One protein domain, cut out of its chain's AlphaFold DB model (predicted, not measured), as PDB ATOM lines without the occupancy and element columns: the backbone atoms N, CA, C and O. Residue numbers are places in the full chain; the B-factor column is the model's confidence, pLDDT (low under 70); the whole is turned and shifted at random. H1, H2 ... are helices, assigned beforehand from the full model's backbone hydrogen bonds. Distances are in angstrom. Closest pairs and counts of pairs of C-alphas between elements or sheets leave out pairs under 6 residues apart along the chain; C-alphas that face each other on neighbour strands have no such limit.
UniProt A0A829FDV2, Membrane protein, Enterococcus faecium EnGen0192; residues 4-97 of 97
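This is residues 4 to 97 of the 97 residues of the protein "Membrane protein" of Enterococcus faecium EnGen0192 (UniProt A0A829FDV2). What shape do the atoms make? H1 and H4 lie side by side and run opposite ways, with the short H2 and H3 as a small head at one end; at the other end H5 folds back from H4 like one arm of a narrow V, and residues 88 to 97 stick out. What is it built of? The printed part has 94 residues with five named helices, H1 to H5 in order, no named strand, and the class all helix. How compact is it? It is elongated, spanning 46 by 26 by 21 A, and only just compact, close to loose, with a radius of gyration of the C-alphas of 14.7 A.

What does the first helix touch? H1, residues 4 to 24, touches H4, residues 46 to 71, opposite ways at a shallow tilt of 17 degrees; their closest C-alphas, Met 20 and Gly 56, are 3.9 A apart. Where are the short helices? H2, residues 30 to 36, and H1, with its residues 22 to 23 alone, only just touch, with 3 pairs of C-alphas within 8 A, and only at the corner; their closest C-alphas, Ile 22 and Thr 32, are 6.1 A apart. H3, residues 40 to 44, only just touches H2, with 3 such pairs and only at the corner; their closest C-alphas, Ser 33 and Lys 40, are 6.0 A apart. Where does the last helix run? H5, residues 76 to 96, forms a hairpin with H4 at a shallow tilt of 31 degrees; its residues 76 to 84 alone touch residues 62 to 70 of H4, and the closest C-alphas, Gly 69 and Ser 76, are 4.8 A apart. In H1, H2, H3, H4 and H5 every O i to N i+4 pair is within hydrogen-bond range.

Where does the first helix begin? C-alpha 4 of H1 is at (30.614, -34.240, -0.078), and C-alpha 96 of H5 is at (59.155, -25.144, 6.562). How long are the helices? From first to last C-alpha H1 measures 30.3 A, H2 10.1 A, H3 5.9 A, H4 37.5 A and H5 30.7 A.

Is the printed part unbroken? It has no cut, and its four links are tight. Where is confidence low? Residues 95 to 97 are under 70.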
ATOM      1  N   LEU A   4      29.386 -33.826  -0.748       97.38
ATOM      2  CA  LEU A   4      30.614 -34.240  -0.078       97.38
ATOM      3  C   LEU A   4      31.643 -33.102  -0.055       97.38
ATOM      4  O   LEU A   4      32.188 -32.798   1.000       97.38
ATOM      5  N   SER A   5      31.861 -32.413  -1.183       96.50
ATOM      6  CA  SER A   5      32.778 -31.269  -1.220       96.50
ATOM      7  C   SER A   5      32.327 -30.128  -0.307       96.50
ATOM      8  O   SER A   5      33.168 -29.512   0.336       96.50
ATOM      9  N   LYS A   6      31.021 -29.846  -0.215       96.88
ATOM     10  CA  LYS A   6      30.507 -28.811   0.700       96.88
ATOM     11  C   LYS A   6      30.745 -29.171   2.164       96.88
ATOM     12  O   LYS A   6      31.161 -28.304   2.929       96.88
ATOM     13  N   ILE A   7      30.535 -30.435   2.536       98.25
ATOM     14  CA  ILE A   7      30.818 -30.931   3.890       98.25
ATOM     15  C   ILE A   7      32.302 -30.738   4.213       98.25
ATOM     16  O   ILE A   7      32.620 -30.097   5.210       98.25
ATOM     17  N   LEU A   8      33.202 -31.200   3.340       98.12
ATOM     18  CA  LEU A   8      34.649 -31.066   3.545       98.12
ATOM     19  C   LEU A   8      35.087 -29.599   3.667       98.12
ATOM     20  O   LEU A   8      35.807 -29.250   4.593       98.12
ATOM     21  N   VAL A   9      34.603 -28.717   2.789       98.31
ATOM     22  CA  VAL A   9      34.922 -27.278   2.846       98.31
ATOM     23  C   VAL A   9      34.394 -26.626   4.124       98.31
ATOM     24  O   VAL A   9      35.048 -25.754   4.686       98.31
ATOM     25  N   THR A  10      33.230 -27.061   4.606       98.44
ATOM     26  CA  THR A  10      32.661 -26.558   5.863       98.44
ATOM     27  C   THR A  10      33.506 -26.981   7.058       98.44
ATOM     28  O   THR A  10      33.727 -26.166   7.947       98.44
ATOM     29  N   LEU A  11      34.025 -28.214   7.067       98.44
ATOM     30  CA  LEU A  11      34.953 -28.669   8.106       98.44
ATOM     31  C   LEU A  11      36.226 -27.812   8.126       98.44
ATOM     32  O   LEU A  11      36.595 -27.323   9.188       98.44
ATOM     33  N   VAL A  12      36.816 -27.527   6.961       97.94
ATOM     34  CA  VAL A  12      37.977 -26.625   6.866       97.94
ATOM     35  C   VAL A  12      37.623 -25.221   7.371       97.94
ATOM     36  O   VAL A  12      38.362 -24.638   8.155       97.94
ATOM     37  N   ALA A  13      36.467 -24.666   7.002       98.50
ATOM     38  CA  ALA A  13      36.045 -23.360   7.514       98.50
ATOM     39  C   ALA A  13      35.904 -23.345   9.051       98.50
ATOM     40  O   ALA A  13      36.291 -22.371   9.696       98.50
ATOM     41  N   ILE A  14      35.398 -24.433   9.644       98.62
ATOM     42  CA  ILE A  14      35.317 -24.600  11.102       98.62
ATOM     43  C   ILE A  14      36.716 -24.625  11.731       98.62
ATOM     44  O   ILE A  14      36.923 -23.964  12.749       98.62
ATOM     45  N   GLU A  15      37.683 -25.323  11.130       96.50
ATOM     46  CA  GLU A  15      39.080 -25.318  11.593       96.50
ATOM     47  C   GLU A  15      39.658 -23.897  11.607       96.50
ATOM     48  O   GLU A  15      40.246 -23.482  12.605       96.50
ATOM     49  N   PHE A  16      39.414 -23.106  10.559       96.94
ATOM     50  CA  PHE A  16      39.860 -21.710  10.488       96.94
ATOM     51  C   PHE A  16      39.214 -20.815  11.554       96.94
ATOM     52  O   PHE A  16      39.891 -19.966  12.137       96.94
ATOM     53  N   PHE A  17      37.934 -21.024  11.877       98.19
ATOM     54  CA  PHE A  17      37.295 -20.315  12.990       98.19
ATOM     55  C   PHE A  17      37.831 -20.746  14.353       98.19
ATOM     56  O   PHE A  17      37.974 -19.910  15.247       98.19
ATOM     57  N   TYR A  18      38.157 -22.026  14.519       96.12
ATOM     58  CA  TYR A  18      38.801 -22.509  15.733       96.12
ATOM     59  C   TYR A  18      40.198 -21.894  15.910       96.12
ATOM     60  O   TYR A  18      40.511 -21.406  16.996       96.12
ATOM     61  N   ILE A  19      40.999 -21.834  14.839       95.00
ATOM     62  CA  ILE A  19      42.312 -21.171  14.833       95.00
ATOM     63  C   ILE A  19      42.157 -19.683  15.174       95.00
ATOM     64  O   ILE A  19      42.794 -19.199  16.108       95.00
ATOM     65  N   MET A  20      41.230 -18.978  14.512       96.62
ATOM     66  CA  MET A  20      40.907 -17.585  14.840       96.62
ATOM     67  C   MET A  20      40.589 -17.420  16.329       96.62
ATOM     68  O   MET A  20      41.078 -16.486  16.961       96.62
ATOM     69  N   TYR A  21      39.769 -18.299  16.907       96.25
ATOM     70  CA  TYR A  21      39.377 -18.202  18.310       96.25
ATOM     71  C   TYR A  21      40.576 -18.329  19.262       96.25
ATOM     72  O   TYR A  21      40.725 -17.508  20.173       96.25
ATOM     73  N   ILE A  22      41.458 -19.313  19.049       94.62
ATOM     74  CA  ILE A  22      42.639 -19.489  19.909       94.62
ATOM     75  C   ILE A  22      43.677 -18.375  19.719       94.62
ATOM     76  O   ILE A  22      44.355 -18.023  20.680       94.62
ATOM     77  N   GLU A  23      43.766 -17.782  18.525       94.81
ATOM     78  CA  GLU A  23      44.687 -16.682  18.224       94.81
ATOM     79  C   GLU A  23      44.174 -15.316  18.700       94.81
ATOM     80  O   GLU A  23      44.971 -14.473  19.102       94.81
ATOM     81  N   THR A  24      42.857 -15.082  18.694       94.31
ATOM     82  CA  THR A  24      42.280 -13.758  19.004       94.31
ATOM     83  C   THR A  24      41.699 -13.631  20.409       94.31
ATOM     84  O   THR A  24      41.825 -12.571  21.028       94.31
ATOM     85  N   VAL A  25      41.051 -14.685  20.915       93.19
ATOM     86  CA  VAL A  25      40.312 -14.663  22.189       93.19
ATOM     87  C   VAL A  25      41.106 -15.330  23.308       93.19
ATOM     88  O   VAL A  25      41.102 -14.846  24.437       93.19
ATOM     89  N   ARG A  26      41.779 -16.447  23.013       92.19
ATOM     90  CA  ARG A  26      42.487 -17.299  23.993       92.19
ATOM     91  C   ARG A  26      44.001 -17.354  23.737       92.19
ATOM     92  O   ARG A  26      44.625 -18.398  23.932       92.19
ATOM     93  N   THR A  27      44.587 -16.239  23.312       89.56
ATOM     94  CA  THR A  27      45.968 -16.142  22.806       89.56
ATOM     95  C   THR A  27      47.047 -16.592  23.801       89.56
ATOM     96  O   THR A  27      48.069 -17.119  23.387       89.56
ATOM     97  N   ASP A  28      46.832 -16.449  25.109       86.75
ATOM     98  CA  ASP A  28      47.767 -16.828  26.186       86.75
ATOM     99  C   ASP A  28      47.382 -18.138  26.912       86.75
ATOM    100  O   ASP A  28      47.843 -18.431  28.019       86.75
ATOM    101  N   SER A  29      46.533 -18.961  26.291       88.81
ATOM    102  CA  SER A  29      46.079 -20.231  26.868       88.81
ATOM    103  C   SER A  29      47.108 -21.367  26.752       88.81
ATOM    104  O   SER A  29      47.997 -21.348  25.902       88.81
ATOM    105  N   ASP A  30      46.947 -22.420  27.569       89.56
ATOM    106  CA  ASP A  30      47.742 -23.660  27.454       89.56
ATOM    107  C   ASP A  30      47.614 -24.316  26.076       89.56
ATOM    108  O   ASP A  30      48.555 -24.931  25.576       89.56
ATOM    109  N   THR A  31      46.440 -24.187  25.458       88.25
ATOM    110  CA  THR A  31      46.181 -24.707  24.117       88.25
ATOM    111  C   THR A  31      47.015 -23.955  23.087       88.25
ATOM    112  O   THR A  31      47.729 -24.592  22.318       88.25
ATOM    113  N   THR A  32      46.992 -22.621  23.105       88.06
ATOM    114  CA  THR A  32      47.766 -21.793  22.167       88.06
ATOM    115  C   THR A  32      49.266 -21.988  22.378       88.06
ATOM    116  O   THR A  32      49.993 -22.238  21.422       88.06
ATOM    117  N   SER A  33      49.729 -22.015  23.631       91.31
ATOM    118  CA  SER A  33      51.125 -22.328  23.968       91.31
ATOM    119  C   SER A  33      51.588 -23.663  23.375       91.31
ATOM    120  O   SER A  33      52.654 -23.739  22.765       91.31
ATOM    121  N   ARG A  34      50.758 -24.708  23.472       91.06
ATOM    122  CA  ARG A  34      51.063 -26.038  22.927       91.06
ATOM    123  C   ARG A  34      51.058 -26.076  21.400       91.06
ATOM    124  O   ARG A  34      51.944 -26.693  20.818       91.06
ATOM    125  N   VAL A  35      50.065 -25.449  20.767       88.94
ATOM    126  CA  VAL A  35      49.904 -25.437  19.303       88.94
ATOM    127  C   VAL A  35      51.045 -24.669  18.641       88.94
ATOM    128  O   VAL A  35      51.648 -25.168  17.697       88.94
ATOM    129  N   PHE A  36      51.387 -23.497  19.176       88.19
ATOM    130  CA  PHE A  36      52.410 -22.616  18.609       88.19
ATOM    131  C   PHE A  36      53.810 -22.847  19.194       88.19
ATOM    132  O   PHE A  36      54.759 -22.204  18.765       88.19
ATOM    133  N   LYS A  37      53.960 -23.778  20.150       91.62
ATOM    134  CA  LYS A  37      55.229 -24.115  20.824       91.62
ATOM    135  C   LYS A  37      55.929 -22.890  21.439       91.62
ATOM    136  O   LYS A  37      57.152 -22.784  21.413       91.62
ATOM    137  N   MET A  38      55.145 -21.976  22.011       91.88
ATOM    138  CA  MET A  38      55.614 -20.741  22.656       91.88
ATOM    139  C   MET A  38      55.243 -20.741  24.137       91.88
ATOM    140  O   MET A  38      54.193 -21.267  24.507       91.88
ATOM    141  N   SER A  39      56.069 -20.143  25.002       93.88
ATOM    142  CA  SER A  39      55.716 -20.011  26.421       93.88
ATOM    143  C   SER A  39      54.567 -19.013  26.614       93.88
ATOM    144  O   SER A  39      54.341 -18.130  25.781       93.88
ATOM    145  N   LYS A  40      53.833 -19.136  27.724       92.69
ATOM    146  CA  LYS A  40      52.754 -18.192  28.052       92.69
ATOM    147  C   LYS A  40      53.286 -16.782  28.284       92.69
ATOM    148  O   LYS A  40      52.626 -15.820  27.909       92.69
ATOM    149  N   GLU A  41      54.481 -16.656  28.854       93.19
ATOM    150  CA  GLU A  41      55.142 -15.370  29.067       93.19
ATOM    151  C   GLU A  41      55.379 -14.670  27.726       93.19
ATOM    152  O   GLU A  41      55.026 -13.502  27.571       93.19
ATOM    153  N   GLU A  42      55.880 -15.397  26.725       92.44
ATOM    154  CA  GLU A  42      56.088 -14.858  25.382       92.44
ATOM    155  C   GLU A  42      54.756 -14.491  24.708       92.44
ATOM    156  O   GLU A  42      54.611 -13.386  24.184       92.44
ATOM    157  N   LEU A  43      53.746 -15.365  24.795       92.56
ATOM    158  CA  LEU A  43      52.399 -15.098  24.274       92.56
ATOM    159  C   LEU A  43      51.707 -13.925  24.976       92.56
ATOM    160  O   LEU A  43      50.858 -13.271  24.376       92.56
ATOM    161  N   SER A  44      52.059 -13.618  26.225       92.00
ATOM    162  CA  SER A  44      51.495 -12.488  26.974       92.00
ATOM    163  C   SER A  44      52.076 -11.131  26.557       92.00
ATOM    164  O   SER A  44      51.512 -10.079  26.878       92.00
ATOM    165  N   ARG A  45      53.188 -11.115  25.806       96.31
ATOM    166  CA  ARG A  45      53.791  -9.872  25.313       96.31
ATOM    167  C   ARG A  45      52.816  -9.148  24.396       96.31
ATOM    168  O   ARG A  45      52.328  -9.708  23.418       96.31
ATOM    169  N   LYS A  46      52.609  -7.851  24.643       94.56
ATOM    170  CA  LYS A  46      51.664  -7.022  23.869       94.56
ATOM    171  C   LYS A  46      51.892  -7.085  22.354       94.56
ATOM    172  O   LYS A  46      50.926  -7.139  21.606       94.56
ATOM    173  N   SER A  47      53.147  -7.103  21.899       95.50
ATOM    174  CA  SER A  47      53.469  -7.215  20.468       95.50
ATOM    175  C   SER A  47      53.029  -8.554  19.870       95.50
ATOM    176  O   SER A  47      52.486  -8.578  18.770       95.50
ATOM    177  N   VAL A  48      53.218  -9.653  20.608       94.12
ATOM    178  CA  VAL A  48      52.828 -11.009  20.194       94.12
ATOM    179  C   VAL A  48      51.307 -11.146  20.213       94.12
ATOM    180  O   VAL A  48      50.728 -11.612  19.239       94.12
ATOM    181  N   GLN A  49      50.641 -10.631  21.251       94.50
ATOM    182  CA  GLN A  49      49.179 -10.550  21.323       94.50
ATOM    183  C   GLN A  49      48.572  -9.839  20.109       94.50
ATOM    184  O   GLN A  49      47.623 -10.339  19.511       94.50
ATOM    185  N   THR A  50      49.114  -8.677  19.728       96.06
ATOM    186  CA  THR A  50      48.640  -7.942  18.548       96.06
ATOM    187  C   THR A  50      48.879  -8.731  17.261       96.06
ATOM    188  O   THR A  50      47.984  -8.798  16.422       96.06
ATOM    189  N   LEU A  51      50.048  -9.363  17.113       95.44
ATOM    190  CA  LEU A  51      50.367 -10.184  15.944       95.44
ATOM    191  C   LEU A  51      49.383 -11.350  15.786       95.44
ATOM    192  O   LEU A  51      48.800 -11.515  14.719       95.44
ATOM    193  N   PHE A  52      49.149 -12.106  16.859       95.06
ATOM    194  CA  PHE A  52      48.213 -13.229  16.866       95.06
ATOM    195  C   PHE A  52      46.776 -12.778  16.612       95.06
ATOM    196  O   PHE A  52      46.074 -13.389  15.818       95.06
ATOM    197  N   LYS A  53      46.335 -11.668  17.214       95.12
ATOM    198  CA  LYS A  53      44.991 -11.131  16.956       95.12
ATOM    199  C   LYS A  53      44.796 -10.751  15.493       95.12
ATOM    200  O   LYS A  53      43.753 -11.060  14.925       95.12
ATOM    201  N   ASN A  54      45.806 -10.140  14.876       96.38
ATOM    202  CA  ASN A  54      45.777  -9.846  13.448       96.38
ATOM    203  C   ASN A  54      45.717 -11.147  12.634       96.38
ATOM    204  O   ASN A  54      44.824 -11.290  11.801       96.38
ATOM    205  N   GLN A  55      46.591 -12.117  12.933       94.50
ATOM    206  CA  GLN A  55      46.617 -13.431  12.280       94.50
ATOM    207  C   GLN A  55      45.261 -14.144  12.359       94.50
ATOM    208  O   GLN A  55      44.736 -14.599  11.341       94.50
ATOM    209  N   GLY A  56      44.643 -14.134  13.538       96.06
ATOM    210  CA  GLY A  56      43.349 -14.752  13.767       96.06
ATOM    211  C   GLY A  56      42.229 -14.094  12.978       96.06
ATOM    212  O   GLY A  56      41.415 -14.808  12.401       96.06
ATOM    213  N   VAL A  57      42.199 -12.762  12.857       97.31
ATOM    214  CA  VAL A  57      41.207 -12.085  12.001       97.31
ATOM    215  C   VAL A  57      41.356 -12.516  10.538       97.31
ATOM    216  O   VAL A  57      40.348 -12.816   9.897       97.31
ATOM    217  N   TYR A  58      42.583 -12.620  10.012       96.06
ATOM    218  CA  TYR A  58      42.805 -13.117   8.647       96.06
ATOM    219  C   TYR A  58      42.343 -14.570   8.482       96.06
ATOM    220  O   TYR A  58      41.666 -14.891   7.503       96.06
ATOM    221  N   ASN A  59      42.631 -15.433   9.459       96.06
ATOM    222  CA  ASN A  59      42.145 -16.812   9.472       96.06
ATOM    223  C   ASN A  59      40.605 -16.870   9.505       96.06
ATOM    224  O   ASN A  59      39.990 -17.618   8.744       96.06
ATOM    225  N   GLY A  60      39.960 -16.011  10.294       97.81
ATOM    226  CA  GLY A  60      38.505 -15.865  10.307       97.81
ATOM    227  C   GLY A  60      37.931 -15.469   8.947       97.81
ATOM    228  O   GLY A  60      36.952 -16.058   8.487       97.81
ATOM    229  N   LEU A  61      38.562 -14.510   8.265       98.06
ATOM    230  CA  LEU A  61      38.157 -14.087   6.923       98.06
ATOM    231  C   LEU A  61      38.286 -15.215   5.893       98.06
ATOM    232  O   LEU A  61      37.417 -15.333   5.029       98.06
ATOM    233  N   LEU A  62      39.304 -16.077   5.998       97.88
ATOM    234  CA  LEU A  62      39.419 -17.268   5.148       97.88
ATOM    235  C   LEU A  62      38.268 -18.251   5.397       97.88
ATOM    236  O   LEU A  62      37.667 -18.729   4.436       97.88
ATOM    237  N   GLY A  63      37.894 -18.484   6.660       98.25
ATOM    238  CA  GLY A  63      36.719 -19.289   7.013       98.25
ATOM    239  C   GLY A  63      35.422 -18.739   6.405       98.25
ATOM    240  O   GLY A  63      34.672 -19.474   5.758       98.25
ATOM    241  N   VAL A  64      35.185 -17.426   6.521       98.62
ATOM    242  CA  VAL A  64      34.037 -16.754   5.879       98.62
ATOM    243  C   VAL A  64      34.101 -16.874   4.355       98.62
ATOM    244  O   VAL A  64      33.094 -17.195   3.724       98.62
ATOM    245  N   GLY A  65      35.275 -16.665   3.756       98.38
ATOM    246  CA  GLY A  65      35.491 -16.779   2.315       98.38
ATOM    247  C   GLY A  65      35.192 -18.181   1.780       98.38
ATOM    248  O   GLY A  65      34.559 -18.317   0.733       98.38
ATOM    249  N   LEU A  66      35.573 -19.229   2.519       98.56
ATOM    250  CA  LEU A  66      35.265 -20.618   2.176       98.56
ATOM    251  C   LEU A  66      33.756 -20.889   2.196       98.56
ATOM    252  O   LEU A  66      33.238 -21.491   1.253       98.56
ATOM    253  N   LEU A  67      33.038 -20.412   3.222       98.62
ATOM    254  CA  LEU A  67      31.578 -20.543   3.295       98.62
ATOM    255  C   LEU A  67      30.882 -19.747   2.185       98.62
ATOM    256  O   LEU A  67      29.979 -20.264   1.525       98.62
ATOM    257  N   TYR A  68      31.330 -18.520   1.921       98.62
ATOM    258  CA  TYR A  68      30.821 -17.719   0.812       98.62
ATOM    259  C   TYR A  68      31.010 -18.444  -0.529       98.62
ATOM    260  O   TYR A  68      30.050 -18.614  -1.283       98.62
ATOM    261  N   GLY A  69      32.224 -18.936  -0.794       98.06
ATOM    262  CA  GLY A  69      32.538 -19.707  -1.993       98.06
ATOM    263  C   GLY A  69      31.652 -20.945  -2.132       98.06
ATOM    264  O   GLY A  69      31.067 -21.159  -3.187       98.06
ATOM    265  N   ALA A  70      31.468 -21.719  -1.060       97.75
ATOM    266  CA  ALA A  70      30.741 -22.987  -1.113       97.75
ATOM    267  C   ALA A  70      29.209 -22.853  -1.224       97.75
ATOM    268  O   ALA A  70      28.556 -23.760  -1.761       97.75
ATOM    269  N   TYR A  71      28.624 -21.770  -0.698       97.69
ATOM    270  CA  TYR A  71      27.170 -21.656  -0.523       97.69
ATOM    271  C   TYR A  71      26.513 -20.483  -1.250       97.69
ATOM    272  O   TYR A  71      25.359 -20.626  -1.646       97.69
ATOM    273  N   LEU A  72      27.206 -19.355  -1.424       97.50
ATOM    274  CA  LEU A  72      26.598 -18.102  -1.896       97.50
ATOM    275  C   LEU A  72      27.113 -17.658  -3.269       97.50
ATOM    276  O   LEU A  72      26.392 -16.995  -4.010       97.50
ATOM    277  N   SER A  73      28.345 -18.024  -3.624       96.88
ATOM    278  CA  SER A  73      28.956 -17.642  -4.897       96.88
ATOM    279  C   SER A  73      28.314 -18.340  -6.101       96.88
ATOM    280  O   SER A  73      28.125 -19.558  -6.088       96.88
ATOM    281  N   SER A  74      28.103 -17.590  -7.189       96.31
ATOM    282  CA  SER A  74      27.750 -18.126  -8.512       96.31
ATOM    283  C   SER A  74      28.885 -18.941  -9.150       96.31
ATOM    284  O   SER A  74      28.621 -19.870  -9.910       96.31
ATOM    285  N   ALA A  75      30.138 -18.644  -8.794       96.88
ATOM    286  CA  ALA A  75      31.347 -19.354  -9.211       96.88
ATOM    287  C   ALA A  75      31.927 -20.161  -8.036       96.88
ATOM    288  O   ALA A  75      33.042 -19.917  -7.562       96.88
ATOM    289  N   SER A  76      31.120 -21.067  -7.471       96.88
ATOM    290  CA  SER A  76      31.472 -21.743  -6.216       96.88
ATOM    291  C   SER A  76      32.757 -22.561  -6.328       96.88
ATOM    292  O   SER A  76      33.594 -22.547  -5.431       96.88
ATOM    293  N   LYS A  77      32.930 -23.291  -7.440       96.12
ATOM    294  CA  LYS A  77      34.074 -24.191  -7.616       96.12
ATOM    295  C   LYS A  77      35.368 -23.390  -7.726       96.12
ATOM    296  O   LYS A  77      36.351 -23.763  -7.099       96.12
ATOM    297  N   GLU A  78      35.358 -22.309  -8.488       97.69
ATOM    298  CA  GLU A  78      36.508 -21.465  -8.788       97.69
ATOM    299  C   GLU A  78      36.988 -20.752  -7.524       97.69
ATOM    300  O   GLU A  78      38.147 -20.906  -7.140       97.69
ATOM    301  N   ILE A  79      36.084 -20.054  -6.824       97.56
ATOM    302  CA  ILE A  79      36.423 -19.314  -5.600       97.56
ATOM    303  C   ILE A  79      36.910 -20.266  -4.508       97.56
ATOM    304  O   ILE A  79      37.967 -20.039  -3.922       97.56
ATOM    305  N   THR A  80      36.176 -21.352  -4.245       97.94
ATOM    306  CA  THR A  80      36.571 -22.303  -3.202       97.94
ATOM    307  C   THR A  80      37.887 -23.002  -3.544       97.94
ATOM    308  O   THR A  80      38.731 -23.138  -2.664       97.94
ATOM    309  N   SER A  81      38.110 -23.399  -4.802       97.56
ATOM    310  CA  SER A  81      39.386 -24.012  -5.206       97.56
ATOM    311  C   SER A  81      40.552 -23.044  -5.043       97.56
ATOM    312  O   SER A  81      41.586 -23.434  -4.513       97.56
ATOM    313  N   MET A  82      40.382 -21.780  -5.445       98.12
ATOM    314  CA  MET A  82      41.415 -20.756  -5.294       98.12
ATOM    315  C   MET A  82      41.804 -20.573  -3.822       98.12
ATOM    316  O   MET A  82      42.986 -20.637  -3.496       98.12
ATOM    317  N   LEU A  83      40.820 -20.425  -2.929       97.94
ATOM    318  CA  LEU A  83      41.067 -20.270  -1.493       97.94
ATOM    319  C   LEU A  83      41.757 -21.496  -0.885       97.94
ATOM    320  O   LEU A  83      42.722 -21.343  -0.143       97.94
ATOM    321  N   LEU A  84      41.303 -22.709  -1.218       97.75
ATOM    322  CA  LEU A  84      41.917 -23.944  -0.718       97.75
ATOM    323  C   LEU A  84      43.364 -24.108  -1.198       97.75
ATOM    324  O   LEU A  84      44.216 -24.529  -0.421       97.75
ATOM    325  N   ILE A  85      43.655 -23.751  -2.451       97.38
ATOM    326  CA  ILE A  85      45.019 -23.771  -2.989       97.38
ATOM    327  C   ILE A  85      45.898 -22.758  -2.246       97.38
ATOM    328  O   ILE A  85      47.003 -23.101  -1.832       97.38
ATOM    329  N   SER A  86      45.410 -21.533  -2.023       94.94
ATOM    330  CA  SER A  86      46.140 -20.525  -1.246       94.94
ATOM    331  C   SER A  86      46.428 -20.999   0.180       94.94
ATOM    332  O   SER A  86      47.564 -20.890   0.636       94.94
ATOM    333  N   ILE A  87      45.435 -21.587   0.855       95.25
ATOM    334  CA  ILE A  87      45.587 -22.172   2.195       95.25
ATOM    335  C   ILE A  87      46.653 -23.268   2.190       95.25
ATOM    336  O   ILE A  87      47.550 -23.255   3.030       95.25
ATOM    337  N   PHE A  88      46.598 -24.181   1.220       94.75
ATOM    338  CA  PHE A  88      47.565 -25.266   1.090       94.75
ATOM    339  C   PHE A  88      49.004 -24.744   0.970       94.75
ATOM    340  O   PHE A  88      49.891 -25.218   1.682       94.75
ATOM    341  N   PHE A  89      49.238 -23.724   0.138       93.69
ATOM    342  CA  PHE A  89      50.560 -23.101   0.022       93.69
ATOM    343  C   PHE A  89      50.999 -22.393   1.308       93.69
ATOM    344  O   PHE A  89      52.151 -22.547   1.712       93.69
ATOM    345  N   CYS A  90      50.104 -21.664   1.982       90.19
ATOM    346  CA  CYS A  90      50.409 -21.045   3.273       90.19
ATOM    347  C   CYS A  90      50.821 -22.089   4.321       90.19
ATOM    348  O   CYS A  90      51.816 -21.889   5.013       90.19
ATOM    349  N   CYS A  91      50.111 -23.218   4.404       88.00
ATOM    350  CA  CYS A  91      50.447 -24.308   5.321       88.00
ATOM    351  C   CYS A  91      51.811 -24.932   5.010       88.00
ATOM    352  O   CYS A  91      52.574 -25.204   5.934       88.00
ATOM    353  N   ILE A  92      52.145 -25.125   3.728       89.06
ATOM    354  CA  ILE A  92      53.475 -25.596   3.319       89.06
ATOM    355  C   ILE A  92      54.547 -24.621   3.797       89.06
ATOM    356  O   ILE A  92      55.486 -25.033   4.469       89.06
ATOM    357  N   ILE A  93      54.402 -23.332   3.486       86.44
ATOM    358  CA  ILE A  93      55.403 -22.321   3.845       86.44
ATOM    359  C   ILE A  93      55.580 -22.257   5.364       86.44
ATOM    360  O   ILE A  93      56.708 -22.220   5.843       86.44
ATOM    361  N   TRP A  94      54.486 -22.315   6.126       74.50
ATOM    362  CA  TRP A  94      54.541 -22.291   7.584       74.50
ATOM    363  C   TRP A  94      55.187 -23.550   8.188       74.50
ATOM    364  O   TRP A  94      55.865 -23.461   9.204       74.50
ATOM    365  N   GLN A  95      55.044 -24.719   7.557       57.91
ATOM    366  CA  GLN A  95      55.662 -25.965   8.026       57.91
ATOM    367  C   GLN A  95      57.191 -26.004   7.832       57.91
ATOM    368  O   GLN A  95      57.867 -26.772   8.525       57.91
ATOM    369  N   PHE A  96      57.724 -25.217   6.892       47.25
ATOM    370  CA  PHE A  96      59.155 -25.144   6.562       47.25
ATOM    371  C   PHE A  96      59.855 -23.871   7.070       47.25
ATOM    372  O   PHE A  96      61.052 -23.712   6.821       47.25
ATOM    373  N   GLY A  97      59.121 -22.972   7.736       45.66
ATOM    374  CA  GLY A  97      59.623 -21.713   8.300       45.66
ATOM    375  C   GLY A  97      59.922 -21.764   9.791       45.66
ATOM    376  O   GLY A  97      59.514 -22.739  10.463       45.66
TER     377      GLY A  97